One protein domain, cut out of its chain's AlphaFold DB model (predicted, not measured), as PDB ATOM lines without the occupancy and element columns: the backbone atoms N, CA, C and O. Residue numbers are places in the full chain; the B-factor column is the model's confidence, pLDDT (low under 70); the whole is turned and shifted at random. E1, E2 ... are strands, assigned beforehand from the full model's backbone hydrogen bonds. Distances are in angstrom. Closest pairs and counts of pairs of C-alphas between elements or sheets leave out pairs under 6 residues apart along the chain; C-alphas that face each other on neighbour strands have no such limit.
ATOM      1  N   VAL A  16     -66.006  -8.035 -24.882       70.56
ATOM      2  CA  VAL A  16     -64.943  -8.800 -25.545       70.56
ATOM      3  C   VAL A  16     -63.854  -9.073 -24.521       70.56
ATOM      4  O   VAL A  16     -63.202  -8.144 -24.047       70.56
ATOM      5  N   GLU A  17     -63.672 -10.341 -24.173       73.00
ATOM      6  CA  GLU A  17     -62.566 -10.786 -23.332       73.00
ATOM      7  C   GLU A  17     -61.512 -11.452 -24.188       73.00
ATOM      8  O   GLU A  17     -61.809 -12.282 -25.046       73.00
ATOM      9  N   ILE A  18     -60.266 -11.095 -23.928       70.19
ATOM     10  CA  ILE A  18     -59.132 -11.626 -24.651       70.19
ATOM     11  C   ILE A  18     -58.358 -12.582 -23.758       70.19
ATOM     12  O   ILE A  18     -57.897 -12.198 -22.683       70.19
ATOM     13  N   GLY A  19     -58.138 -13.788 -24.272       67.44
ATOM     14  CA  GLY A  19     -57.264 -14.765 -23.651       67.44
ATOM     15  C   GLY A  19     -55.824 -14.266 -23.546       67.44
ATOM     16  O   GLY A  19     -55.238 -13.769 -24.516       67.44
ATOM     17  N   VAL A  20     -55.240 -14.412 -22.357       68.00
ATOM     18  CA  VAL A  20     -53.806 -14.183 -22.129       68.00
ATOM     19  C   VAL A  20     -52.985 -15.331 -22.714       68.00
ATOM     20  O   VAL A  20     -53.465 -16.456 -22.830       68.00
ATOM     21  N   GLY A  21     -51.739 -15.069 -23.094       65.56
ATOM     22  CA  GLY A  21     -50.819 -16.136 -23.469       65.56
ATOM     23  C   GLY A  21     -50.450 -16.970 -22.245       65.56
ATOM     24  O   GLY A  21     -50.225 -16.413 -21.171       65.56
ATOM     25  N   GLY A  22     -50.373 -18.291 -22.401       63.41
ATOM     26  CA  GLY A  22     -49.859 -19.166 -21.348       63.41
ATOM     27  C   GLY A  22     -48.384 -18.903 -21.061       63.41
ATOM     28  O   GLY A  22     -47.616 -18.560 -21.961       63.41
ATOM     29  N   GLU A  23     -47.956 -19.065 -19.817       67.44
ATOM     30  CA  GLU A  23     -46.534 -18.982 -19.472       67.44
ATOM     31  C   GLU A  23     -45.749 -20.162 -20.063       67.44
ATOM     32  O   GLU A  23     -46.263 -21.266 -20.202       67.44
ATOM     33  N   GLY A  24     -44.489 -19.959 -20.436       60.06
ATOM     34  CA  GLY A  24     -43.599 -21.065 -20.779       60.06
ATOM     35  C   GLY A  24     -43.119 -21.807 -19.536       60.06
ATOM     36  O   GLY A  24     -43.098 -21.251 -18.438       60.06
ATOM     37  N   GLY A  25     -42.682 -23.051 -19.718       62.22
ATOM     38  CA  GLY A  25     -42.051 -23.826 -18.653       62.22
ATOM     39  C   GLY A  25     -40.789 -23.136 -18.135       62.22
ATOM     40  O   GLY A  25     -39.944 -22.719 -18.929       62.22
ATOM     41  N   GLN A  26     -40.658 -22.991 -16.816       64.75
ATOM     42  CA  GLN A  26     -39.619 -22.159 -16.195       64.75
ATOM     43  C   GLN A  26     -38.282 -22.898 -15.998       64.75
ATOM     44  O   GLN A  26     -37.244 -22.255 -15.816       64.75
ATOM     45  N   SER A  27     -38.291 -24.226 -16.120       57.66
ATOM     46  CA  SER A  27     -37.189 -25.154 -15.831       57.66
ATOM     47  C   SER A  27     -37.028 -26.227 -16.925       57.66
ATOM     48  O   SER A  27     -37.782 -26.272 -17.899       57.66
ATOM     49  N   ALA A  28     -36.006 -27.083 -16.810       59.47
ATOM     50  CA  ALA A  28     -35.770 -28.171 -17.766       59.47
ATOM     51  C   ALA A  28     -36.883 -29.227 -17.694       59.47
ATOM     52  O   ALA A  28     -37.252 -29.652 -16.604       59.47
ATOM     53  N   GLY A  29     -37.392 -29.652 -18.853       58.12
ATOM     54  CA  GLY A  29     -38.540 -30.563 -18.932       58.12
ATOM     55  C   GLY A  29     -39.888 -29.933 -18.560       58.12
ATOM     56  O   GLY A  29     -40.926 -30.577 -18.737       58.12
ATOM     57  N   ASP A  30     -39.908 -28.665 -18.124       65.25
ATOM     58  CA  ASP A  30     -41.159 -27.978 -17.823       65.25
ATOM     59  C   ASP A  30     -41.998 -27.798 -19.091       65.25
ATOM     60  O   ASP A  30     -41.516 -27.602 -20.217       65.25
ATOM     61  N   HIS A  31     -43.300 -27.866 -18.871       65.25
ATOM     62  CA  HIS A  31     -44.317 -27.766 -19.898       65.25
ATOM     63  C   HIS A  31     -44.572 -26.294 -20.231       65.25
ATOM     64  O   HIS A  31     -44.529 -25.438 -19.350       65.25
ATOM     65  N   GLY A  32     -44.862 -25.983 -21.492       65.06
ATOM     66  CA  GLY A  32     -45.558 -24.742 -21.809       65.06
ATOM     67  C   GLY A  32     -46.967 -24.787 -21.216       65.06
ATOM     68  O   GLY A  32     -47.583 -25.852 -21.150       65.06
ATOM     69  N   HIS A  33     -47.494 -23.645 -20.797       69.56
ATOM     70  CA  HIS A  33     -48.880 -23.502 -20.373       69.56
ATOM     71  C   HIS A  33     -49.764 -23.075 -21.549       69.56
ATOM     72  O   HIS A  33     -49.309 -22.466 -22.525       69.56
ATOM     73  N   GLY A  34     -51.041 -23.444 -21.465       66.44
ATOM     74  CA  GLY A  34     -52.025 -23.135 -22.492       66.44
ATOM     75  C   GLY A  34     -52.400 -21.655 -22.546       66.44
ATOM     76  O   GLY A  34     -52.302 -20.943 -21.547       66.44
ATOM     77  N   GLY A  35     -52.814 -21.188 -23.722       68.69
ATOM     78  CA  GLY A  35     -53.413 -19.865 -23.883       68.69
ATOM     79  C   GLY A  35     -54.798 -19.802 -23.237       68.69
ATOM     80  O   GLY A  35     -55.500 -20.804 -23.167       68.69
ATOM     81  N   GLY A  36     -55.192 -18.620 -22.775       70.25
ATOM     82  CA  GLY A  36     -56.537 -18.359 -22.277       70.25
ATOM     83  C   GLY A  36     -57.570 -18.272 -23.400       70.25
ATOM     84  O   GLY A  36     -57.240 -18.023 -24.565       70.25
ATOM     85  N   ASP A  37     -58.834 -18.427 -23.023       74.38
ATOM     86  CA  ASP A  37     -59.962 -18.370 -23.947       74.38
ATOM     87  C   ASP A  37     -60.285 -16.924 -24.340       74.38
ATOM     88  O   ASP A  37     -60.134 -15.987 -23.556       74.38
ATOM     89  N   THR A  38     -60.741 -16.734 -25.576       71.06
ATOM     90  CA  THR A  38     -61.246 -15.448 -26.073       71.06
ATOM     91  C   THR A  38     -62.764 -15.519 -26.194       71.06
ATOM     92  O   THR A  38     -63.292 -16.454 -26.799       71.06
ATOM     93  N   VAL A  39     -63.468 -14.536 -25.633       73.81
ATOM     94  CA  VAL A  39     -64.932 -14.528 -25.491       73.81
ATOM     95  C   VAL A  39     -65.529 -13.279 -26.144       73.81
ATOM     96  O   VAL A  39     -65.047 -12.169 -25.923       73.81
ATOM     97  N   PHE A  40     -66.595 -13.452 -26.929       71.25
ATOM     98  CA  PHE A  40     -67.405 -12.383 -27.519       71.25
ATOM     99  C   PHE A  40     -68.852 -12.485 -27.020       71.25
ATOM    100  O   PHE A  40     -69.624 -13.327 -27.489       71.25
ATOM    101  N   GLY A  41     -69.211 -11.606 -26.085       70.62
ATOM    102  CA  GLY A  41     -70.474 -11.636 -25.351       70.62
ATOM    103  C   GLY A  41     -70.730 -13.009 -24.736       70.62
ATOM    104  O   GLY A  41     -69.794 -13.742 -24.433       70.62
ATOM    105  N   ASP A  42     -71.996 -13.398 -24.648       69.12
ATOM    106  CA  ASP A  42     -72.378 -14.746 -24.205       69.12
ATOM    107  C   ASP A  42     -72.487 -15.735 -25.384       69.12
ATOM    108  O   ASP A  42     -72.971 -16.858 -25.243       69.12
ATOM    109  N   TYR A  43     -72.070 -15.306 -26.580       65.44
ATOM    110  CA  TYR A  43     -72.435 -15.956 -27.837       65.44
ATOM    111  C   TYR A  43     -71.304 -16.772 -28.454       65.44
ATOM    112  O   TYR A  43     -71.586 -17.678 -29.231       65.44
ATOM    113  N   LEU A  44     -70.033 -16.442 -28.184       66.50
ATOM    114  CA  LEU A  44     -68.885 -17.118 -28.794       66.50
ATOM    115  C   LEU A  44     -67.682 -17.177 -27.854       66.50
ATOM    116  O   LEU A  44     -67.092 -16.151 -27.535       66.50
ATOM    117  N   THR A  45     -67.257 -18.397 -27.527       73.94
ATOM    118  CA  THR A  45     -65.980 -18.678 -26.857       73.94
ATOM    119  C   THR A  45     -65.072 -19.473 -27.791       73.94
ATOM    120  O   THR A  45     -65.452 -20.550 -28.266       73.94
ATOM    121  N   ALA A  46     -63.875 -18.943 -28.043       71.94
ATOM    122  CA  ALA A  46     -62.794 -19.603 -28.762       71.94
ATOM    123  C   ALA A  46     -61.684 -19.986 -27.776       71.94
ATOM    124  O   ALA A  46     -61.074 -19.115 -27.153       71.94
ATOM    125  N   GLY A  47     -61.441 -21.289 -27.652       75.56
ATOM    126  CA  GLY A  47     -60.516 -21.854 -26.684       75.56
ATOM    127  C   GLY A  47     -59.052 -21.602 -27.036       75.56
ATOM    128  O   GLY A  47     -58.659 -21.653 -28.211       75.56
ATOM    129  N   GLY A  48     -58.226 -21.354 -26.023       76.50
ATOM    130  CA  GLY A  48     -56.777 -21.301 -26.204       76.50
ATOM    131  C   GLY A  48     -56.148 -22.685 -26.371       76.50
ATOM    132  O   GLY A  48     -56.699 -23.699 -25.948       76.50
ATOM    133  N   GLY A  49     -54.999 -22.764 -27.042       75.50
ATOM    134  CA  GLY A  49     -54.284 -24.037 -27.176       75.50
ATOM    135  C   GLY A  49     -53.732 -24.511 -25.829       75.50
ATOM    136  O   GLY A  49     -53.379 -23.683 -24.993       75.50
ATOM    137  N   GLY A  50     -53.593 -25.819 -25.635       81.69
ATOM    138  CA  GLY A  50     -52.862 -26.426 -24.523       81.69
ATOM    139  C   GLY A  50     -51.353 -26.400 -24.773       81.69
ATOM    140  O   GLY A  50     -50.890 -26.596 -25.900       81.69
ATOM    141  N   GLY A  51     -50.561 -26.113 -23.742       79.12
ATOM    142  CA  GLY A  51     -49.108 -26.017 -23.884       79.12
ATOM    143  C   GLY A  51     -48.415 -27.381 -23.956       79.12
ATOM    144  O   GLY A  51     -48.903 -28.385 -23.431       79.12
ATOM    145  N   GLY A  52     -47.296 -27.425 -24.680       76.75
ATOM    146  CA  GLY A  52     -46.563 -28.664 -24.938       76.75
ATOM    147  C   GLY A  52     -45.759 -29.125 -23.726       76.75
ATOM    148  O   GLY A  52     -45.145 -28.315 -23.033       76.75
ATOM    149  N   ILE A  53     -45.710 -30.431 -23.489       80.94
ATOM    150  CA  ILE A  53     -44.891 -31.019 -22.431       80.94
ATOM    151  C   ILE A  53     -43.434 -31.106 -22.868       80.94
ATOM    152  O   ILE A  53     -43.124 -31.502 -23.994       80.94
ATOM    153  N   GLY A  54     -42.530 -30.698 -21.980       74.06
ATOM    154  CA  GLY A  54     -41.102 -30.861 -22.191       74.06
ATOM    155  C   GLY A  54     -40.647 -32.318 -22.109       74.06
ATOM    156  O   GLY A  54     -41.333 -33.165 -21.543       74.06
ATOM    157  N   GLY A  55     -39.490 -32.621 -22.691       72.56
ATOM    158  CA  GLY A  55     -38.901 -33.957 -22.587       72.56
ATOM    159  C   GLY A  55     -38.511 -34.293 -21.144       72.56
ATOM    160  O   GLY A  55     -38.183 -33.395 -20.362       72.56
ATOM    161  N   SER A  56     -38.448 -35.579 -20.797       71.00
ATOM    162  CA  SER A  56     -38.097 -36.023 -19.443       71.00
ATOM    163  C   SER A  56     -37.284 -37.315 -19.405       71.00
ATOM    164  O   SER A  56     -37.303 -38.126 -20.327       71.00
ATOM    165  N   THR A  57     -36.585 -37.529 -18.290       63.12
ATOM    166  CA  THR A  57     -35.945 -38.808 -17.939       63.12
ATOM    167  C   THR A  57     -36.892 -39.777 -17.219       63.12
ATOM    168  O   THR A  57     -36.482 -40.870 -16.845       63.12
ATOM    169  N   SER A  58     -38.145 -39.382 -16.980       53.81
ATOM    170  CA  SER A  58     -39.201 -40.202 -16.371       53.81
ATOM    171  C   SER A  58     -40.536 -39.981 -17.080       53.81
ATOM    172  O   SER A  58     -40.789 -38.872 -17.554       53.81
ATOM    173  N   ILE A  59     -41.404 -40.998 -17.105       52.78
ATOM    174  CA  ILE A  59     -42.746 -40.923 -17.711       52.78
ATOM    175  C   ILE A  59     -43.487 -39.691 -17.187       52.78
ATOM    176  O   ILE A  59     -43.699 -39.547 -15.981       52.78
ATOM    177  N   LEU A  60     -43.874 -38.806 -18.104       57.66
ATOM    178  CA  LEU A  60     -44.694 -37.639 -17.806       57.66
ATOM    179  C   LEU A  60     -46.151 -37.892 -18.216       57.66
ATOM    180  O   LEU A  60     -46.402 -38.660 -19.150       57.66
ATOM    181  N   PRO A  61     -47.119 -37.266 -17.523       49.09
ATOM    182  CA  PRO A  61     -48.520 -37.296 -17.925       49.09
ATOM    183  C   PRO A  61     -48.732 -36.613 -19.282       49.09
ATOM    184  O   PRO A  61     -47.814 -36.059 -19.882       49.09
ATOM    185  N   ALA A  62     -49.966 -36.681 -19.773       52.34
ATOM    186  CA  ALA A  62     -50.353 -36.113 -21.049       52.34
ATOM    187  C   ALA A  62     -50.221 -34.594 -21.155       52.34
ATOM    188  O   ALA A  62     -50.368 -33.904 -20.150       52.34
ATOM    189  N   GLY A  63     -49.974 -34.103 -22.383       57.97
ATOM    190  CA  GLY A  63     -49.959 -32.678 -22.735       57.97
ATOM    191  C   GLY A  63     -51.133 -31.903 -22.141       57.97
ATOM    192  O   GLY A  63     -52.210 -32.472 -21.982       57.97
ATOM    193  N   GLY A  64     -50.937 -30.620 -21.806       57.12
ATOM    194  CA  GLY A  64     -51.979 -29.825 -21.151       57.12
ATOM    195  C   GLY A  64     -53.285 -29.799 -21.952       57.12
ATOM    196  O   GLY A  64     -53.254 -29.650 -23.181       57.12
ATOM    197  N   ASP A  65     -54.414 -29.935 -21.249       55.53
ATOM    198  CA  ASP A  65     -55.752 -29.834 -21.834       55.53
ATOM    199  C   ASP A  65     -55.923 -28.490 -22.556       55.53
ATOM    200  O   ASP A  65     -55.360 -27.463 -22.162       55.53
ATOM    201  N   SER A  66     -56.681 -28.499 -23.651       65.75
ATOM    202  CA  SER A  66     -56.979 -27.284 -24.399       65.75
ATOM    203  C   SER A  66     -58.091 -26.458 -23.754       65.75
ATOM    204  O   SER A  66     -58.932 -26.968 -23.016       65.75
ATOM    205  N   GLY A  67     -58.099 -25.160 -24.058       56.72
ATOM    206  CA  GLY A  67     -59.137 -24.222 -23.646       56.72
ATOM    207  C   GLY A  67     -60.520 -24.623 -24.161       56.72
ATOM    208  O   GLY A  67     -60.670 -25.141 -25.279       56.72
ATOM    209  N   ALA A  68     -61.532 -24.392 -23.327       55.62
ATOM    210  CA  ALA A  68     -62.911 -24.782 -23.582       55.62
ATOM    211  C   ALA A  68     -63.633 -23.736 -24.448       55.62
ATOM    212  O   ALA A  68     -63.294 -22.557 -24.456       55.62
ATOM    213  N   GLY A  69     -64.661 -24.148 -25.193       57.19
ATOM    214  CA  GLY A  69     -65.486 -23.220 -25.969       57.19
ATOM    215  C   GLY A  69     -66.219 -23.881 -27.128       57.19
ATOM    216  O   GLY A  69     -66.030 -25.063 -27.408       57.19
ATOM    217  N   MET A  70     -67.033 -23.097 -27.844       59.06
ATOM    218  CA  MET A  70     -67.656 -23.557 -29.096       59.06
ATOM    219  C   MET A  70     -66.614 -23.923 -30.157       59.06
ATOM    220  O   MET A  70     -66.901 -24.717 -31.050       59.06
ATOM    221  N   ILE A  71     -65.410 -23.354 -30.055       71.75
ATOM    222  CA  ILE A  71     -64.249 -23.759 -30.839       71.75
ATOM    223  C   ILE A  71     -63.149 -24.170 -29.850       71.75
ATOM    224  O   ILE A  71     -62.481 -23.286 -29.314       71.75
ATOM    225  N   PRO A  72     -62.966 -25.471 -29.568       75.50
ATOM    226  CA  PRO A  72     -61.965 -25.928 -28.608       75.50
ATOM    227  C   PRO A  72     -60.549 -25.697 -29.139       75.50
ATOM    228  O   PRO A  72     -60.303 -25.833 -30.341       75.50
ATOM    229  N   GLY A  73     -59.608 -25.369 -28.255       81.19
ATOM    230  CA  GLY A  73     -58.198 -25.242 -28.622       81.19
ATOM    231  C   GLY A  73     -57.542 -26.585 -28.960       81.19
ATOM    232  O   GLY A  73     -58.094 -27.662 -28.721       81.19
ATOM    233  N   GLY A  74     -56.331 -26.528 -29.507       84.75
ATOM    234  CA  GLY A  74     -55.522 -27.708 -29.789       84.75
ATOM    235  C   GLY A  74     -54.838 -28.218 -28.524       84.75
ATOM    236  O   GLY A  74     -54.298 -27.419 -27.769       84.75
ATOM    237  N   VAL A  75     -54.850 -29.529 -28.283       87.19
ATOM    238  CA  VAL A  75     -54.218 -30.149 -27.099       87.19
ATOM    239  C   VAL A  75     -52.692 -30.016 -27.158       87.19
ATOM    240  O   VAL A  75     -52.112 -30.044 -28.244       87.19
ATOM    241  N   GLY A  76     -52.023 -29.893 -26.012       84.81
ATOM    242  CA  GLY A  76     -50.562 -29.907 -25.952       84.81
ATOM    243  C   GLY A  76     -49.947 -31.223 -26.444       84.81
ATOM    244  O   GLY A  76     -50.478 -32.309 -26.224       84.81
ATOM    245  N   GLY A  77     -48.802 -31.131 -27.109       83.94
ATOM    246  CA  GLY A  77     -47.979 -32.269 -27.497       83.94
ATOM    247  C   GLY A  77     -47.247 -32.873 -26.299       83.94
ATOM    248  O   GLY A  77     -47.016 -32.210 -25.288       83.94
ATOM    249  N   TYR A  78     -46.862 -34.137 -26.426       83.44
ATOM    250  CA  TYR A  78     -46.201 -34.902 -25.369       83.44
ATOM    251  C   TYR A  78     -44.691 -34.853 -25.566       83.44
ATOM    252  O   TYR A  78     -44.217 -35.039 -26.686       83.44
ATOM    253  N   GLY A  79     -43.931 -34.618 -24.502       82.56
ATOM    254  CA  GLY A  79     -42.472 -34.653 -24.562       82.56
ATOM    255  C   GLY A  79     -41.926 -36.073 -24.709       82.56
ATOM    256  O   GLY A  79     -42.576 -37.045 -24.330       82.56
ATOM    257  N   ALA A  80     -40.721 -36.188 -25.257       83.19
ATOM    258  CA  ALA A  80     -40.003 -37.453 -25.347       83.19
ATOM    259  C   ALA A  80     -39.602 -37.955 -23.951       83.19
ATOM    260  O   ALA A  80     -39.287 -37.154 -23.067       83.19
ATOM    261  N   VAL A  81     -39.553 -39.277 -23.776       82.00
ATOM    262  CA  VAL A  81     -39.043 -39.918 -22.555       82.00
ATOM    263  C   VAL A  81     -37.755 -40.670 -22.879       82.00
ATOM    264  O   VAL A  81     -37.710 -41.457 -23.830       82.00
ATOM    265  N   TYR A  82     -36.699 -40.405 -22.105       75.25
ATOM    266  CA  TYR A  82     -35.379 -41.009 -22.296       75.25
ATOM    267  C   TYR A  82     -35.479 -42.541 -22.261       75.25
ATOM    268  O   TYR A  82     -35.978 -43.100 -21.285       75.25
ATOM    269  N   GLY A  83     -35.013 -43.225 -23.311       72.25
ATOM    270  CA  GLY A  83     -35.020 -44.689 -23.383       72.25
ATOM    271  C   GLY A  83     -36.388 -45.368 -23.556       72.25
ATOM    272  O   GLY A  83     -36.420 -46.597 -23.610       72.25
ATOM    273  N   GLU A  84     -37.498 -44.625 -23.671       74.38
ATOM    274  CA  GLU A  84     -38.842 -45.216 -23.792       74.38
ATOM    275  C   GLU A  84     -39.583 -44.864 -25.088       74.38
ATOM    276  O   GLU A  84     -40.122 -45.762 -25.736       74.38
ATOM    277  N   GLY A  85     -39.642 -43.592 -25.500       73.06
ATOM    278  CA  GLY A  85     -40.462 -43.252 -26.667       73.06
ATOM    279  C   GLY A  85     -40.525 -41.776 -27.064       73.06
ATOM    280  O   GLY A  85     -40.189 -40.898 -26.262       73.06
ATOM    281  N   PRO A  86     -40.930 -41.495 -28.317       78.00
ATOM    282  CA  PRO A  86     -40.782 -40.186 -28.939       78.00
ATOM    283  C   PRO A  86     -41.760 -39.130 -28.455       78.00
ATOM    284  O   PRO A  86     -42.840 -39.426 -27.954       78.00
ATOM    285  N   ALA A  87     -41.358 -37.874 -28.652       83.50
ATOM    286  CA  ALA A  87     -42.243 -36.732 -28.500       83.50
ATOM    287  C   ALA A  87     -43.368 -36.777 -29.550       83.50
ATOM    288  O   ALA A  87     -43.193 -37.315 -30.648       83.50
ATOM    289  N   PHE A  88     -44.495 -36.131 -29.245       87.75
ATOM    290  CA  PHE A  88     -45.656 -36.001 -30.128       87.75
ATOM    291  C   PHE A  88     -45.998 -34.530 -30.427       87.75
ATOM    292  O   PHE A  88     -45.777 -33.653 -29.583       87.75
ATOM    293  N   PRO A  89     -46.521 -34.233 -31.633       88.94
ATOM    294  CA  PRO A  89     -46.890 -32.876 -32.024       88.94
ATOM    295  C   PRO A  89     -48.093 -32.349 -31.244       88.94
ATOM    296  O   PRO A  89     -48.891 -33.112 -30.701       88.94
ATOM    297  N   GLY A  90     -48.224 -31.023 -31.224       86.56
ATOM    298  CA  GLY A  90     -49.395 -30.349 -30.673       86.56
ATOM    299  C   GLY A  90     -50.642 -30.548 -31.540       86.56
ATOM    300  O   GLY A  90     -50.584 -30.558 -32.773       86.56
ATOM    301  N   GLY A  91     -51.791 -30.675 -30.886       89.19
ATOM    302  CA  GLY A  91     -53.098 -30.801 -31.511       89.19
ATOM    303  C   GLY A  91     -53.514 -29.541 -32.266       89.19
ATOM    304  O   GLY A  91     -53.142 -28.416 -31.925       89.19
ATOM    305  N   HIS A  92     -54.295 -29.734 -33.325       88.81
ATOM    306  CA  HIS A  92     -54.823 -28.651 -34.150       88.81
ATOM    307  C   HIS A  92     -56.163 -28.142 -33.603       88.81
ATOM    308  O   HIS A  92     -56.958 -28.923 -33.089       88.81
ATOM    309  N   SER A  93     -56.434 -26.848 -33.774       84.25
ATOM    310  CA  SER A  93     -57.755 -26.246 -33.576       84.25
ATOM    311  C   SER A  93     -58.218 -25.611 -34.881       84.25
ATOM    312  O   SER A  93     -58.008 -24.427 -35.141       84.25
ATOM    313  N   THR A  94     -58.800 -26.427 -35.754       80.38
ATOM    314  CA  THR A  94     -59.160 -26.032 -37.121       80.38
ATOM    315  C   THR A  94     -60.580 -26.464 -37.445       80.38
ATOM    316  O   THR A  94     -60.967 -27.586 -37.121       80.38
ATOM    317  N   SER A  95     -61.342 -25.616 -38.136       71.81
ATOM    318  CA  SER A  95     -62.631 -26.000 -38.715       71.81
ATOM    319  C   SER A  95     -62.458 -26.365 -40.194       71.81
ATOM    320  O   SER A  95     -61.855 -25.594 -40.938       71.81
ATOM    321  N   PRO A  96     -63.013 -27.493 -40.672       65.56
ATOM    322  CA  PRO A  96     -63.020 -27.811 -42.100       65.56
ATOM    323  C   PRO A  96     -63.997 -26.937 -42.906       65.56
ATOM    324  O   PRO A  96     -63.925 -26.908 -44.131       65.56
ATOM    325  N   TYR A  97     -64.917 -26.233 -42.236       61.81
ATOM    326  CA  TYR A  97     -66.000 -25.471 -42.875       61.81
ATOM    327  C   TYR A  97     -65.870 -23.959 -42.713       61.81
ATOM    328  O   TYR A  97     -66.636 -23.207 -43.315       61.81
ATOM    329  N   ALA A  98     -64.933 -23.499 -41.888       66.81
ATOM    330  CA  ALA A  98     -64.783 -22.090 -41.595       66.81
ATOM    331  C   ALA A  98     -63.330 -21.720 -41.334       66.81
ATOM    332  O   ALA A  98     -62.527 -22.534 -40.895       66.81
ATOM    333  N   LEU A  99     -63.014 -20.450 -41.575       62.59
ATOM    334  CA  LEU A  99     -61.667 -19.932 -41.363       62.59
ATOM    335  C   LEU A  99     -61.384 -19.671 -39.878       62.59
ATOM    336  O   LEU A  99     -60.227 -19.523 -39.523       62.59
ATOM    337  N   TYR A 100     -62.396 -19.645 -39.004       68.50
ATOM    338  CA  TYR A 100     -62.205 -19.484 -37.562       68.50
ATOM    339  C   TYR A 100     -61.704 -20.776 -36.894       68.50
ATOM    340  O   TYR A 100     -62.060 -21.889 -37.280       68.50
ATOM    341  N   GLY A 101     -60.885 -20.613 -35.859       70.75
ATOM    342  CA  GLY A 101     -60.286 -21.685 -35.064       70.75
ATOM    343  C   GLY A 101     -59.804 -21.124 -33.729       70.75
ATOM    344  O   GLY A 101     -59.571 -19.917 -33.639       70.75
ATOM    345  N   GLY A 102     -59.674 -21.970 -32.713       78.56
ATOM    346  CA  GLY A 102     -58.996 -21.642 -31.462       78.56
ATOM    347  C   GLY A 102     -57.478 -21.705 -31.636       78.56
ATOM    348  O   GLY A 102     -56.965 -21.877 -32.748       78.56
ATOM    349  N   GLY A 103     -56.740 -21.542 -30.543       84.75
ATOM    350  CA  GLY A 103     -55.278 -21.618 -30.567       84.75
ATOM    351  C   GLY A 103     -54.765 -23.032 -30.848       84.75
ATOM    352  O   GLY A 103     -55.328 -24.012 -30.361       84.75
ATOM    353  N   GLY A 104     -53.679 -23.151 -31.614       87.19
ATOM    354  CA  GLY A 104     -52.974 -24.423 -31.788       87.19
ATOM    355  C   GLY A 104     -52.228 -24.839 -30.514       87.19
ATOM    356  O   GLY A 104     -51.700 -23.985 -29.796       87.19
ATOM    357  N   GLY A 105     -52.175 -26.143 -30.237       87.81
ATOM    358  CA  GLY A 105     -51.450 -26.686 -29.085       87.81
ATOM    359  C   GLY A 105     -49.932 -26.671 -29.282       87.81
ATOM    360  O   GLY A 105     -49.446 -26.766 -30.409       87.81
ATOM    361  N   GLY A 106     -49.159 -26.548 -28.207       88.94
ATOM    362  CA  GLY A 106     -47.695 -26.520 -28.268       88.94
ATOM    363  C   GLY A 106     -47.098 -27.893 -28.576       88.94
ATOM    364  O   GLY A 106     -47.637 -28.904 -28.151       88.94
ATOM    365  N   GLY A 107     -45.986 -27.957 -29.303       88.19
ATOM    366  CA  GLY A 107     -45.294 -29.211 -29.614       88.19
ATOM    367  C   GLY A 107     -44.538 -29.792 -28.418       88.19
ATOM    368  O   GLY A 107     -44.066 -29.050 -27.553       88.19
ATOM    369  N   GLY A 108     -44.399 -31.119 -28.381       86.62
ATOM    370  CA  GLY A 108     -43.625 -31.824 -27.362       86.62
ATOM    371  C   GLY A 108     -42.113 -31.617 -27.490       86.62
ATOM    372  O   GLY A 108     -41.563 -31.653 -28.597       86.62
ATOM    373  N   GLY A 109     -41.444 -31.398 -26.358       86.06
ATOM    374  CA  GLY A 109     -39.993 -31.227 -26.280       86.06
ATOM    375  C   GLY A 109     -39.222 -32.549 -26.324       86.06
ATOM    376  O   GLY A 109     -39.734 -33.598 -25.937       86.06
ATOM    377  N   ALA A 110     -37.984 -32.507 -26.806       85.00
ATOM    378  CA  ALA A 110     -37.124 -33.677 -26.954       85.00
ATOM    379  C   ALA A 110     -36.202 -33.916 -25.743       85.00
ATOM    380  O   ALA A 110     -36.014 -33.038 -24.899       85.00
ATOM    381  N   THR A 111     -35.595 -35.101 -25.688       80.44
ATOM    382  CA  THR A 111     -34.550 -35.446 -24.706       80.44
ATOM    383  C   THR A 111     -33.160 -35.343 -25.338       80.44
ATOM    384  O   THR A 111     -33.027 -35.137 -26.544       80.44
ATOM    385  N   ASP A 112     -32.112 -35.480 -24.531       77.88
ATOM    386  CA  ASP A 112     -30.720 -35.600 -24.977       77.88
ATOM    387  C   ASP A 112     -30.344 -37.015 -25.460       77.88
ATOM    388  O   ASP A 112     -29.209 -37.238 -25.888       77.88
ATOM    389  N   ASP A 113     -31.286 -37.964 -25.447       75.75
ATOM    390  CA  ASP A 113     -31.108 -39.301 -26.010       75.75
ATOM    391  C   ASP A 113     -30.847 -39.208 -27.531       75.75
ATOM    392  O   ASP A 113     -31.701 -38.711 -28.274       75.75
ATOM    393  N   PRO A 114     -29.705 -39.707 -28.044       69.19
ATOM    394  CA  PRO A 114     -29.388 -39.688 -29.471       69.19
ATOM    395  C   PRO A 114     -30.450 -40.356 -30.355       69.19
ATOM    396  O   PRO A 114     -30.597 -39.976 -31.517       69.19
ATOM    397  N   GLY A 115     -31.188 -41.337 -29.823       69.06
ATOM    398  CA  GLY A 115     -32.280 -42.009 -30.530       69.06
ATOM    399  C   GLY A 115     -33.613 -41.263 -30.472       69.06
ATOM    400  O   GLY A 115     -34.532 -41.616 -31.209       69.06
ATOM    401  N   ASN A 116     -33.722 -40.240 -29.618       71.81
ATOM    402  CA  ASN A 116     -34.987 -39.606 -29.266       71.81
ATOM    403  C   ASN A 116     -34.929 -38.069 -29.140       71.81
ATOM    404  O   ASN A 116     -35.829 -37.424 -28.592       71.81
ATOM    405  N   ASN A 117     -33.880 -37.464 -29.694       75.50
ATOM    406  CA  ASN A 117     -33.697 -36.018 -29.775       75.50
ATOM    407  C   ASN A 117     -34.432 -35.412 -30.992       75.50
ATOM    408  O   ASN A 117     -33.850 -34.700 -31.813       75.50
ATOM    409  N   VAL A 118     -35.718 -35.739 -31.147       84.19
ATOM    410  CA  VAL A 118     -36.555 -35.227 -32.241       84.19
ATOM    411  C   VAL A 118     -37.718 -34.427 -31.649       84.19
ATOM    412  O   VAL A 118     -38.709 -35.015 -31.213       84.19
ATOM    413  N   PRO A 119     -37.611 -33.087 -31.601       85.38
ATOM    414  CA  PRO A 119     -38.680 -32.236 -31.098       85.38
ATOM    415  C   PRO A 119     -39.837 -32.207 -32.092       85.38
ATOM    416  O   PRO A 119     -39.636 -32.365 -33.298       85.38
ATOM    417  N   GLN A 120     -41.046 -31.943 -31.604       91.56
ATOM    418  CA  GLN A 120     -42.231 -31.947 -32.458       91.56
ATOM    419  C   GLN A 120     -42.789 -30.555 -32.713       91.56
ATOM    420  O   GLN A 120     -42.608 -29.624 -31.929       91.56
ATOM    421  N   SER A 121     -43.477 -30.413 -33.842       93.19
ATOM    422  CA  SER A 121     -44.126 -29.164 -34.221       93.19
ATOM    423  C   SER A 121     -45.314 -28.837 -33.319       93.19
ATOM    424  O   SER A 121     -45.996 -29.729 -32.804       93.19
ATOM    425  N   GLY A 122     -45.601 -27.545 -33.183       91.06
ATOM    426  CA  GLY A 122     -46.875 -27.083 -32.648       91.06
ATOM    427  C   GLY A 122     -48.022 -27.328 -33.628       91.06
ATOM    428  O   GLY A 122     -47.819 -27.543 -34.826       91.06
ATOM    429  N   GLY A 123     -49.243 -27.305 -33.112       90.31
ATOM    430  CA  GLY A 123     -50.455 -27.489 -33.890       90.31
ATOM    431  C   GLY A 123     -50.899 -26.228 -34.626       90.31
ATOM    432  O   GLY A 123     -50.560 -25.106 -34.253       90.31
ATOM    433  N   ILE A 124     -51.697 -26.412 -35.676       89.94
ATOM    434  CA  ILE A 124     -52.335 -25.324 -36.419       89.94
ATOM    435  C   ILE A 124     -53.462 -24.728 -35.563       89.94
ATOM    436  O   ILE A 124     -54.269 -25.474 -35.009       89.94
ATOM    437  N   GLY A 125     -53.530 -23.399 -35.472       85.94
ATOM    438  CA  GLY A 125     -54.675 -22.674 -34.909       85.94
ATOM    439  C   GLY A 125     -55.414 -21.943 -36.023       85.94
ATOM    440  O   GLY A 125     -54.811 -21.139 -36.728       85.94
ATOM    441  N   GLY A 126     -56.688 -22.254 -36.253       81.75
ATOM    442  CA  GLY A 126     -57.444 -21.775 -37.415       81.75
ATOM    443  C   GLY A 126     -56.717 -22.028 -38.738       81.75
ATOM    444  O   GLY A 126     -56.629 -23.161 -39.199       81.75
ATOM    445  N   ILE A 127     -56.188 -20.965 -39.347       82.12
ATOM    446  CA  ILE A 127     -55.376 -21.039 -40.577       82.12
ATOM    447  C   ILE A 127     -53.886 -20.747 -40.345       82.12
ATOM    448  O   ILE A 127     -53.102 -20.678 -41.291       82.12
ATOM    449  N   SER A 128     -53.493 -20.534 -39.094       87.31
ATOM    450  CA  SER A 128     -52.143 -20.157 -38.696       87.31
ATOM    451  C   SER A 128     -51.302 -21.394 -38.408       87.31
ATOM    452  O   SER A 128     -51.632 -22.201 -37.537       87.31
ATOM    453  N   ALA A 129     -50.194 -21.532 -39.136       90.12
ATOM    454  CA  ALA A 129     -49.280 -22.655 -38.983       90.12
ATOM    455  C   ALA A 129     -48.656 -22.704 -37.578       90.12
ATOM    456  O   ALA A 129     -48.274 -21.671 -37.024       90.12
ATOM    457  N   GLY A 130     -48.516 -23.913 -37.034       90.69
ATOM    458  CA  GLY A 130     -47.698 -24.148 -35.848       90.69
ATOM    459  C   GLY A 130     -46.205 -23.999 -36.145       90.69
ATOM    460  O   GLY A 130     -45.764 -24.080 -37.293       90.69
ATOM    461  N   GLY A 131     -45.424 -23.772 -35.097       92.31
ATOM    462  CA  GLY A 131     -43.978 -23.655 -35.174       92.31
ATOM    463  C   GLY A 131     -43.301 -25.008 -35.388       92.31
ATOM    464  O   GLY A 131     -43.757 -26.036 -34.880       92.31
ATOM    465  N   ALA A 132     -42.202 -25.015 -36.141       93.56
ATOM    466  CA  ALA A 132     -41.397 -26.216 -36.347       93.56
ATOM    467  C   ALA A 132     -40.736 -26.684 -35.037       93.56
ATOM    468  O   ALA A 132     -40.375 -25.866 -34.187       93.56
ATOM    469  N   GLY A 133     -40.546 -27.999 -34.889       87.56
ATOM    470  CA  GLY A 133     -39.766 -28.557 -33.784       87.56
ATOM    471  C   GLY A 133     -38.337 -27.997 -33.769       87.56
ATOM    472  O   GLY A 133     -37.761 -27.709 -34.815       87.56
ATOM    473  N   GLY A 134     -37.774 -27.832 -32.574       85.69
ATOM    474  CA  GLY A 134     -36.469 -27.205 -32.355       85.69
ATOM    475  C   GLY A 134     -36.559 -25.727 -31.982       85.69
ATOM    476  O   GLY A 134     -35.603 -24.987 -32.197       85.69
ATOM    477  N   GLY A 135     -37.698 -25.298 -31.432       83.25
ATOM    478  CA  GLY A 135     -37.896 -23.933 -30.948       83.25
ATOM    479  C   GLY A 135     -38.504 -22.952 -31.949       83.25
ATOM    480  O   GLY A 135     -38.379 -21.745 -31.759       83.25
ATOM    481  N   GLY A 136     -39.142 -23.434 -33.018       90.56
ATOM    482  CA  GLY A 136     -39.840 -22.573 -33.968       90.56
ATOM    483  C   GLY A 136     -41.094 -21.948 -33.358       90.56
ATOM    484  O   GLY A 136     -41.914 -22.652 -32.767       90.56
ATOM    485  N   ASP A 137     -41.267 -20.640 -33.532       91.50
ATOM    486  CA  ASP A 137     -42.464 -19.927 -33.082       91.50
ATOM    487  C   ASP A 137     -43.672 -20.241 -33.985       91.50
ATOM    488  O   ASP A 137     -43.545 -20.397 -35.203       91.50
ATOM    489  N   GLY A 138     -44.859 -20.315 -33.384       88.56
ATOM    490  CA  GLY A 138     -46.133 -20.425 -34.081       88.56
ATOM    491  C   GLY A 138     -46.493 -19.138 -34.822       88.56
ATOM    492  O   GLY A 138     -46.209 -18.022 -34.376       88.56
ATOM    493  N   ALA A 139     -47.140 -19.274 -35.976       88.75
ATOM    494  CA  ALA A 139     -47.537 -18.133 -36.784       88.75
ATOM    495  C   ALA A 139     -48.755 -17.420 -36.183       88.75
ATOM    496  O   ALA A 139     -49.678 -18.046 -35.656       88.75
ATOM    497  N   LYS A 140     -48.785 -16.095 -36.330       83.19
ATOM    498  CA  LYS A 140     -50.000 -15.295 -36.145       83.19
ATOM    499  C   LYS A 140     -50.847 -15.292 -37.429       83.19
ATOM    500  O   LYS A 140     -50.256 -15.339 -38.514       83.19
ATOM    501  N   PRO A 141     -52.183 -15.156 -37.354       73.50
ATOM    502  CA  PRO A 141     -53.027 -14.992 -38.525       73.50
ATOM    503  C   PRO A 141     -52.635 -13.750 -39.328       73.50
ATOM    504  O   PRO A 141     -52.208 -12.726 -38.783       73.50
ATOM    505  N   ASN A 142     -52.814 -13.815 -40.647       64.38
ATOM    506  CA  ASN A 142     -52.646 -12.648 -41.506       64.38
ATOM    507  C   ASN A 142     -53.801 -11.646 -41.310       64.38
ATOM    508  O   ASN A 142     -54.935 -12.042 -41.053       64.38
ATOM    509  N   LYS A 143     -53.477 -10.352 -41.481       56.12
ATOM    510  CA  LYS A 143     -54.163  -9.092 -41.083       56.12
ATOM    511  C   LYS A 143     -55.701  -8.971 -41.181       56.12
ATOM    512  O   LYS A 143     -56.221  -7.943 -40.764       56.12
ATOM    513  N   ILE A 144     -56.421  -9.931 -41.755       55.03
ATOM    514  CA  ILE A 144     -57.857  -9.827 -42.066       55.03
ATOM    515  C   ILE A 144     -58.706 -10.840 -41.280       55.03
ATOM    516  O   ILE A 144     -59.885 -10.581 -41.064       55.03
ATOM    517  N   ILE A 145     -58.145 -11.965 -40.816       57.53
ATOM    518  CA  ILE A 145     -58.932 -13.025 -40.162       57.53
ATOM    519  C   ILE A 145     -58.405 -13.267 -38.748       57.53
ATOM    520  O   ILE A 145     -57.309 -13.792 -38.575       57.53
ATOM    521  N   ALA A 146     -59.187 -12.886 -37.738       59.03
ATOM    522  CA  ALA A 146     -58.885 -13.149 -36.333       59.03
ATOM    523  C   ALA A 146     -59.238 -14.605 -35.980       59.03
ATOM    524  O   ALA A 146     -60.325 -14.903 -35.493       59.03
ATOM    525  N   THR A 147     -58.331 -15.523 -36.298       69.31
ATOM    526  CA  THR A 147     -58.368 -16.932 -35.871       69.31
ATOM    527  C   THR A 147     -57.373 -17.123 -34.740       69.31
ATOM    528  O   THR A 147     -56.534 -16.254 -34.542       69.31
ATOM    529  N   GLY A 148     -57.383 -18.251 -34.038       77.56
ATOM    530  CA  GLY A 148     -56.257 -18.609 -33.180       77.56
ATOM    531  C   GLY A 148     -54.946 -18.649 -33.969       77.56
ATOM    532  O   GLY A 148     -54.937 -18.898 -35.178       77.56
ATOM    533  N   GLY A 149     -53.840 -18.342 -33.305       84.56
ATOM    534  CA  GLY A 149     -52.493 -18.531 -33.819       84.56
ATOM    535  C   GLY A 149     -52.031 -19.973 -33.635       84.56
ATOM    536  O   GLY A 149     -52.599 -20.740 -32.851       84.56
ATOM    537  N   GLY A 150     -50.997 -20.360 -34.379       88.12
ATOM    538  CA  GLY A 150     -50.419 -21.696 -34.270       88.12
ATOM    539  C   GLY A 150     -49.704 -21.900 -32.936       88.12
ATOM    540  O   GLY A 150     -49.203 -20.947 -32.348       88.12
ATOM    541  N   GLY A 151     -49.627 -23.134 -32.452       89.06
ATOM    542  CA  GLY A 151     -48.812 -23.455 -31.281       89.06
ATOM    543  C   GLY A 151     -47.317 -23.395 -31.602       89.06
ATOM    544  O   GLY A 151     -46.916 -23.601 -32.747       89.06
ATOM    545  N   GLY A 152     -46.476 -23.118 -30.612       89.69
ATOM    546  CA  GLY A 152     -45.021 -23.143 -30.750       89.69
ATOM    547  C   GLY A 152     -44.467 -24.567 -30.790       89.69
ATOM    548  O   GLY A 152     -45.046 -25.480 -30.203       89.69
ATOM    549  N   GLY A 153     -43.355 -24.778 -31.491       89.12
ATOM    550  CA  GLY A 153     -42.695 -26.083 -31.564       89.12
ATOM    551  C   GLY A 153     -41.952 -26.444 -30.279       89.12
ATOM    552  O   GLY A 153     -41.477 -25.570 -29.555       89.12
ATOM    553  N   GLY A 154     -41.821 -27.736 -29.991       87.44
ATOM    554  CA  GLY A 154     -41.040 -28.223 -28.856       87.44
ATOM    555  C   GLY A 154     -39.551 -27.894 -28.984       87.44
ATOM    556  O   GLY A 154     -39.021 -27.739 -30.087       87.44
ATOM    557  N   GLY A 155     -38.875 -27.768 -27.849       85.12
ATOM    558  CA  GLY A 155     -37.437 -27.532 -27.745       85.12
ATOM    559  C   GLY A 155     -36.615 -28.820 -27.803       85.12
ATOM    560  O   GLY A 155     -37.142 -29.923 -27.675       85.12
ATOM    561  N   THR A 156     -35.306 -28.674 -27.981       82.31
ATOM    562  CA  THR A 156     -34.313 -29.759 -27.856       82.31
ATOM    563  C   THR A 156     -33.483 -29.567 -26.596       82.31
ATOM    564  O   THR A 156     -33.652 -28.579 -25.888       82.31
ATOM    565  N   TYR A 157     -32.518 -30.449 -26.337       75.81
ATOM    566  CA  TYR A 157     -31.546 -30.260 -25.253       75.81
ATOM    567  C   TYR A 157     -30.700 -28.970 -25.373       75.81
ATOM    568  O   TYR A 157     -30.083 -28.541 -24.397       75.81
ATOM    569  N   SER A 158     -30.650 -28.348 -26.558       76.19
ATOM    570  CA  SER A 158     -29.854 -27.148 -26.854       76.19
ATOM    571  C   SER A 158     -30.681 -25.941 -27.312       76.19
ATOM    572  O   SER A 158     -30.124 -24.856 -27.486       76.19
ATOM    573  N   ALA A 159     -31.998 -26.093 -27.482       80.62
ATOM    574  CA  ALA A 159     -32.893 -25.035 -27.937       80.62
ATOM    575  C   ALA A 159     -34.183 -24.996 -27.111       80.62
ATOM    576  O   ALA A 159     -34.803 -26.024 -26.849       80.62
ATOM    577  N   ARG A 160     -34.603 -23.788 -26.720       84.06
ATOM    578  CA  ARG A 160     -35.872 -23.558 -26.009       84.06
ATOM    579  C   ARG A 160     -37.070 -23.954 -26.872       84.06
ATOM    580  O   ARG A 160     -36.969 -23.941 -28.095       84.06
ATOM    581  N   GLY A 161     -38.204 -24.234 -26.235       83.62
ATOM    582  CA  GLY A 161     -39.487 -24.337 -26.925       83.62
ATOM    583  C   GLY A 161     -39.862 -23.009 -27.589       83.62
ATOM    584  O   GLY A 161     -39.540 -21.929 -27.086       83.62
ATOM    585  N   GLY A 162     -40.519 -23.097 -28.740       87.31
ATOM    586  CA  GLY A 162     -40.994 -21.951 -29.499       87.31
ATOM    587  C   GLY A 162     -42.241 -21.345 -28.873       87.31
ATOM    588  O   GLY A 162     -43.031 -22.033 -28.215       87.31
ATOM    589  N   HIS A 163     -42.426 -20.051 -29.084       88.00
ATOM    590  CA  HIS A 163     -43.593 -19.322 -28.614       88.00
ATOM    591  C   HIS A 163     -44.835 -19.662 -29.437       88.00
ATOM    592  O   HIS A 163     -44.747 -19.929 -30.633       88.00
ATOM    593  N   GLY A 164     -46.008 -19.632 -28.811       85.56
ATOM    594  CA  GLY A 164     -47.276 -19.682 -29.527       85.56
ATOM    595  C   GLY A 164     -47.498 -18.421 -30.361       85.56
ATOM    596  O   GLY A 164     -47.009 -17.340 -30.038       85.56
ATOM    597  N   GLY A 165     -48.249 -18.556 -31.446       82.81
ATOM    598  CA  GLY A 165     -48.691 -17.462 -32.291       82.81
ATOM    599  C   GLY A 165     -49.903 -16.750 -31.697       82.81
ATOM    600  O   GLY A 165     -50.830 -17.371 -31.177       82.81
ATOM    601  N   PHE A 166     -49.915 -15.423 -31.789       77.62
ATOM    602  CA  PHE A 166     -51.076 -14.604 -31.422       77.62
ATOM    603  C   PHE A 166     -52.251 -14.880 -32.366       77.62
ATOM    604  O   PHE A 166     -51.977 -14.925 -33.561       77.62
ATOM    605  N   PRO A 167     -53.520 -14.912 -31.903       72.06
ATOM    606  CA  PRO A 167     -54.005 -15.043 -30.520       72.06
ATOM    607  C   PRO A 167     -54.049 -16.485 -30.018       72.06
ATOM    608  O   PRO A 167     -54.333 -17.400 -30.780       72.06
ATOM    609  N   ALA A 168     -53.870 -16.668 -28.710       76.25
ATOM    610  CA  ALA A 168     -54.215 -17.896 -27.990       76.25
ATOM    611  C   ALA A 168     -53.446 -19.174 -28.396       76.25
ATOM    612  O   ALA A 168     -53.722 -20.246 -27.857       76.25
ATOM    613  N   GLY A 169     -52.466 -19.087 -29.304       80.50
ATOM    614  CA  GLY A 169     -51.541 -20.180 -29.583       80.50
ATOM    615  C   GLY A 169     -50.720 -20.505 -28.339       80.50
ATOM    616  O   GLY A 169     -50.235 -19.600 -27.650       80.50
ATOM    617  N   ALA A 170     -50.567 -21.792 -28.048       84.56
ATOM    618  CA  ALA A 170     -49.833 -22.253 -26.879       84.56
ATOM    619  C   ALA A 170     -48.336 -22.372 -27.160       84.56
ATOM    620  O   ALA A 170     -47.925 -22.586 -28.298       84.56
ATOM    621  N   GLY A 171     -47.505 -22.258 -26.130       85.31
ATOM    622  CA  GLY A 171     -46.067 -22.449 -26.285       85.31
ATOM    623  C   GLY A 171     -45.641 -23.919 -26.264       85.31
ATOM    624  O   GLY A 171     -46.312 -24.769 -25.672       85.31
ATOM    625  N   GLY A 172     -44.531 -24.228 -26.936       84.56
ATOM    626  CA  GLY A 172     -43.971 -25.581 -26.996       84.56
ATOM    627  C   GLY A 172     -43.234 -25.992 -25.718       84.56
ATOM    628  O   GLY A 172     -42.749 -25.141 -24.970       84.56
ATOM    629  N   GLY A 173     -43.117 -27.297 -25.477       84.31
ATOM    630  CA  GLY A 173     -42.404 -27.847 -24.319       84.31
ATOM    631  C   GLY A 173     -40.886 -27.674 -24.401       84.31
ATOM    632  O   GLY A 173     -40.327 -27.603 -25.494       84.31
ATOM    633  N   GLY A 174     -40.206 -27.601 -23.254       81.19
ATOM    634  CA  GLY A 174     -38.740 -27.512 -23.184       81.19
ATOM    635  C   GLY A 174     -38.022 -28.844 -23.443       81.19
ATOM    636  O   GLY A 174     -38.630 -29.909 -23.394       81.19
ATOM    637  N   GLY A 175     -36.716 -28.814 -23.704       74.25
ATOM    638  CA  GLY A 175     -35.910 -30.039 -23.786       74.25
ATOM    639  C   GLY A 175     -35.268 -30.440 -22.452       74.25
ATOM    640  O   GLY A 175     -35.210 -29.640 -21.513       74.25
ATOM    641  N   THR A 176     -34.751 -31.668 -22.368       72.81
ATOM    642  CA  THR A 176     -34.062 -32.200 -21.169       72.81
ATOM    643  C   THR A 176     -32.536 -32.188 -21.341       72.81
ATOM    644  O   THR A 176     -32.053 -32.841 -22.257       72.81
ATOM    645  N   HIS A 177     -31.793 -31.453 -20.487       64.38
ATOM    646  CA  HIS A 177     -30.333 -31.563 -20.216       64.38
ATOM    647  C   HIS A 177     -29.905 -30.572 -19.097       64.38
ATOM    648  O   HIS A 177     -30.643 -29.643 -18.759       64.38
ATOM    649  N   SER A 178     -28.686 -30.711 -18.557       49.09
ATOM    650  CA  SER A 178     -28.082 -29.874 -17.496       49.09
ATOM    651  C   SER A 178     -27.843 -28.390 -17.838       49.09
ATOM    652  O   SER A 178     -27.458 -27.620 -16.962       49.09
ATOM    653  N   SER A 179     -28.081 -27.965 -19.085       50.72
ATOM    654  CA  SER A 179     -27.887 -26.585 -19.576       50.72
ATOM    655  C   SER A 179     -29.192 -25.816 -19.849       50.72
ATOM    656  O   SER A 179     -29.146 -24.749 -20.448       50.72
ATOM    657  N   TYR A 180     -30.325 -26.325 -19.352       56.69
ATOM    658  CA  TYR A 180     -31.623 -25.650 -19.181       56.69
ATOM    659  C   TYR A 180     -32.203 -24.937 -20.415       56.69
ATOM    660  O   TYR A 180     -31.875 -23.788 -20.713       56.69
ATOM    661  N   VAL A 181     -33.190 -25.558 -21.065       60.31
ATOM    662  CA  VAL A 181     -33.951 -24.910 -22.144       60.31
ATOM    663  C   VAL A 181     -35.448 -24.982 -21.875       60.31
ATOM    664  O   VAL A 181     -36.073 -26.035 -21.915       60.31
ATOM    665  N   ARG A 182     -35.979 -23.801 -21.550       70.06
ATOM    666  CA  ARG A 182     -37.354 -23.517 -21.126       70.06
ATOM    667  C   ARG A 182     -38.380 -23.812 -22.218       70.06
ATOM    668  O   ARG A 182     -38.050 -23.771 -23.406       70.06
ATOM    669  N   GLY A 183     -39.624 -24.046 -21.809       68.38
ATOM    670  CA  GLY A 183     -40.763 -24.047 -22.724       68.38
ATOM    671  C   GLY A 183     -41.018 -22.648 -23.293       68.38
ATOM    672  O   GLY A 183     -40.606 -21.637 -22.718       68.38
TER     673      GLY A 183
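AT A GLANCE: This is residues 16 to 183 of the 198 residues of an uncharacterized protein of Rhodococcus sp. LHW51113 (UniProt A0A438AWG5). There is little regular structure: a bundle of extended, unnamed runs goes to and fro along one long axis, side by side, turning back near residues 28, 57, 83 and 114 at one end and residues 42, 70 and 97 at the other. The small antiparallel hairpin of E1 then E2 lies at one end. The printed part has 168 residues, no named helix and two named strands holding 6 residues, and its class is all strand. It is compact, with a radius of gyration of the C-alphas of 14.4 A, and only just a rod, spanning 47 by 23 by 23 A.

IN THESE COORDINATES: After residues 16 to 37, E1, residues 38 to 40, begins at C-alpha 38 (-61.246, -15.448, -26.073) and is 7.0 A long. E2, residues 44 to 46, is 6.6 A long and ends at C-alpha 46 (-62.794, -19.603, -28.762).

HOW THE PARTS SIT: E1 and E2 form a hairpin, antiparallel at 168 degrees, with a tight link. C-alphas 39 and 45 face each other, 4.5 A apart. N 40 and O 44, 2.8 A, are within hydrogen-bond range. Residues 16 to 17 pair antiparallel with 39 to 40 of E1.

THE WHOLE: The C-alphas of Asp 42 and Pro 114, the two farthest apart, are 50.0 A apart. The printed part has no cut. Residues 47 to 183 hold no named element. Mean pLDDT of the printed part is 75.2, with 53 residues under 70, among them 19 to 35 and 57 to 70.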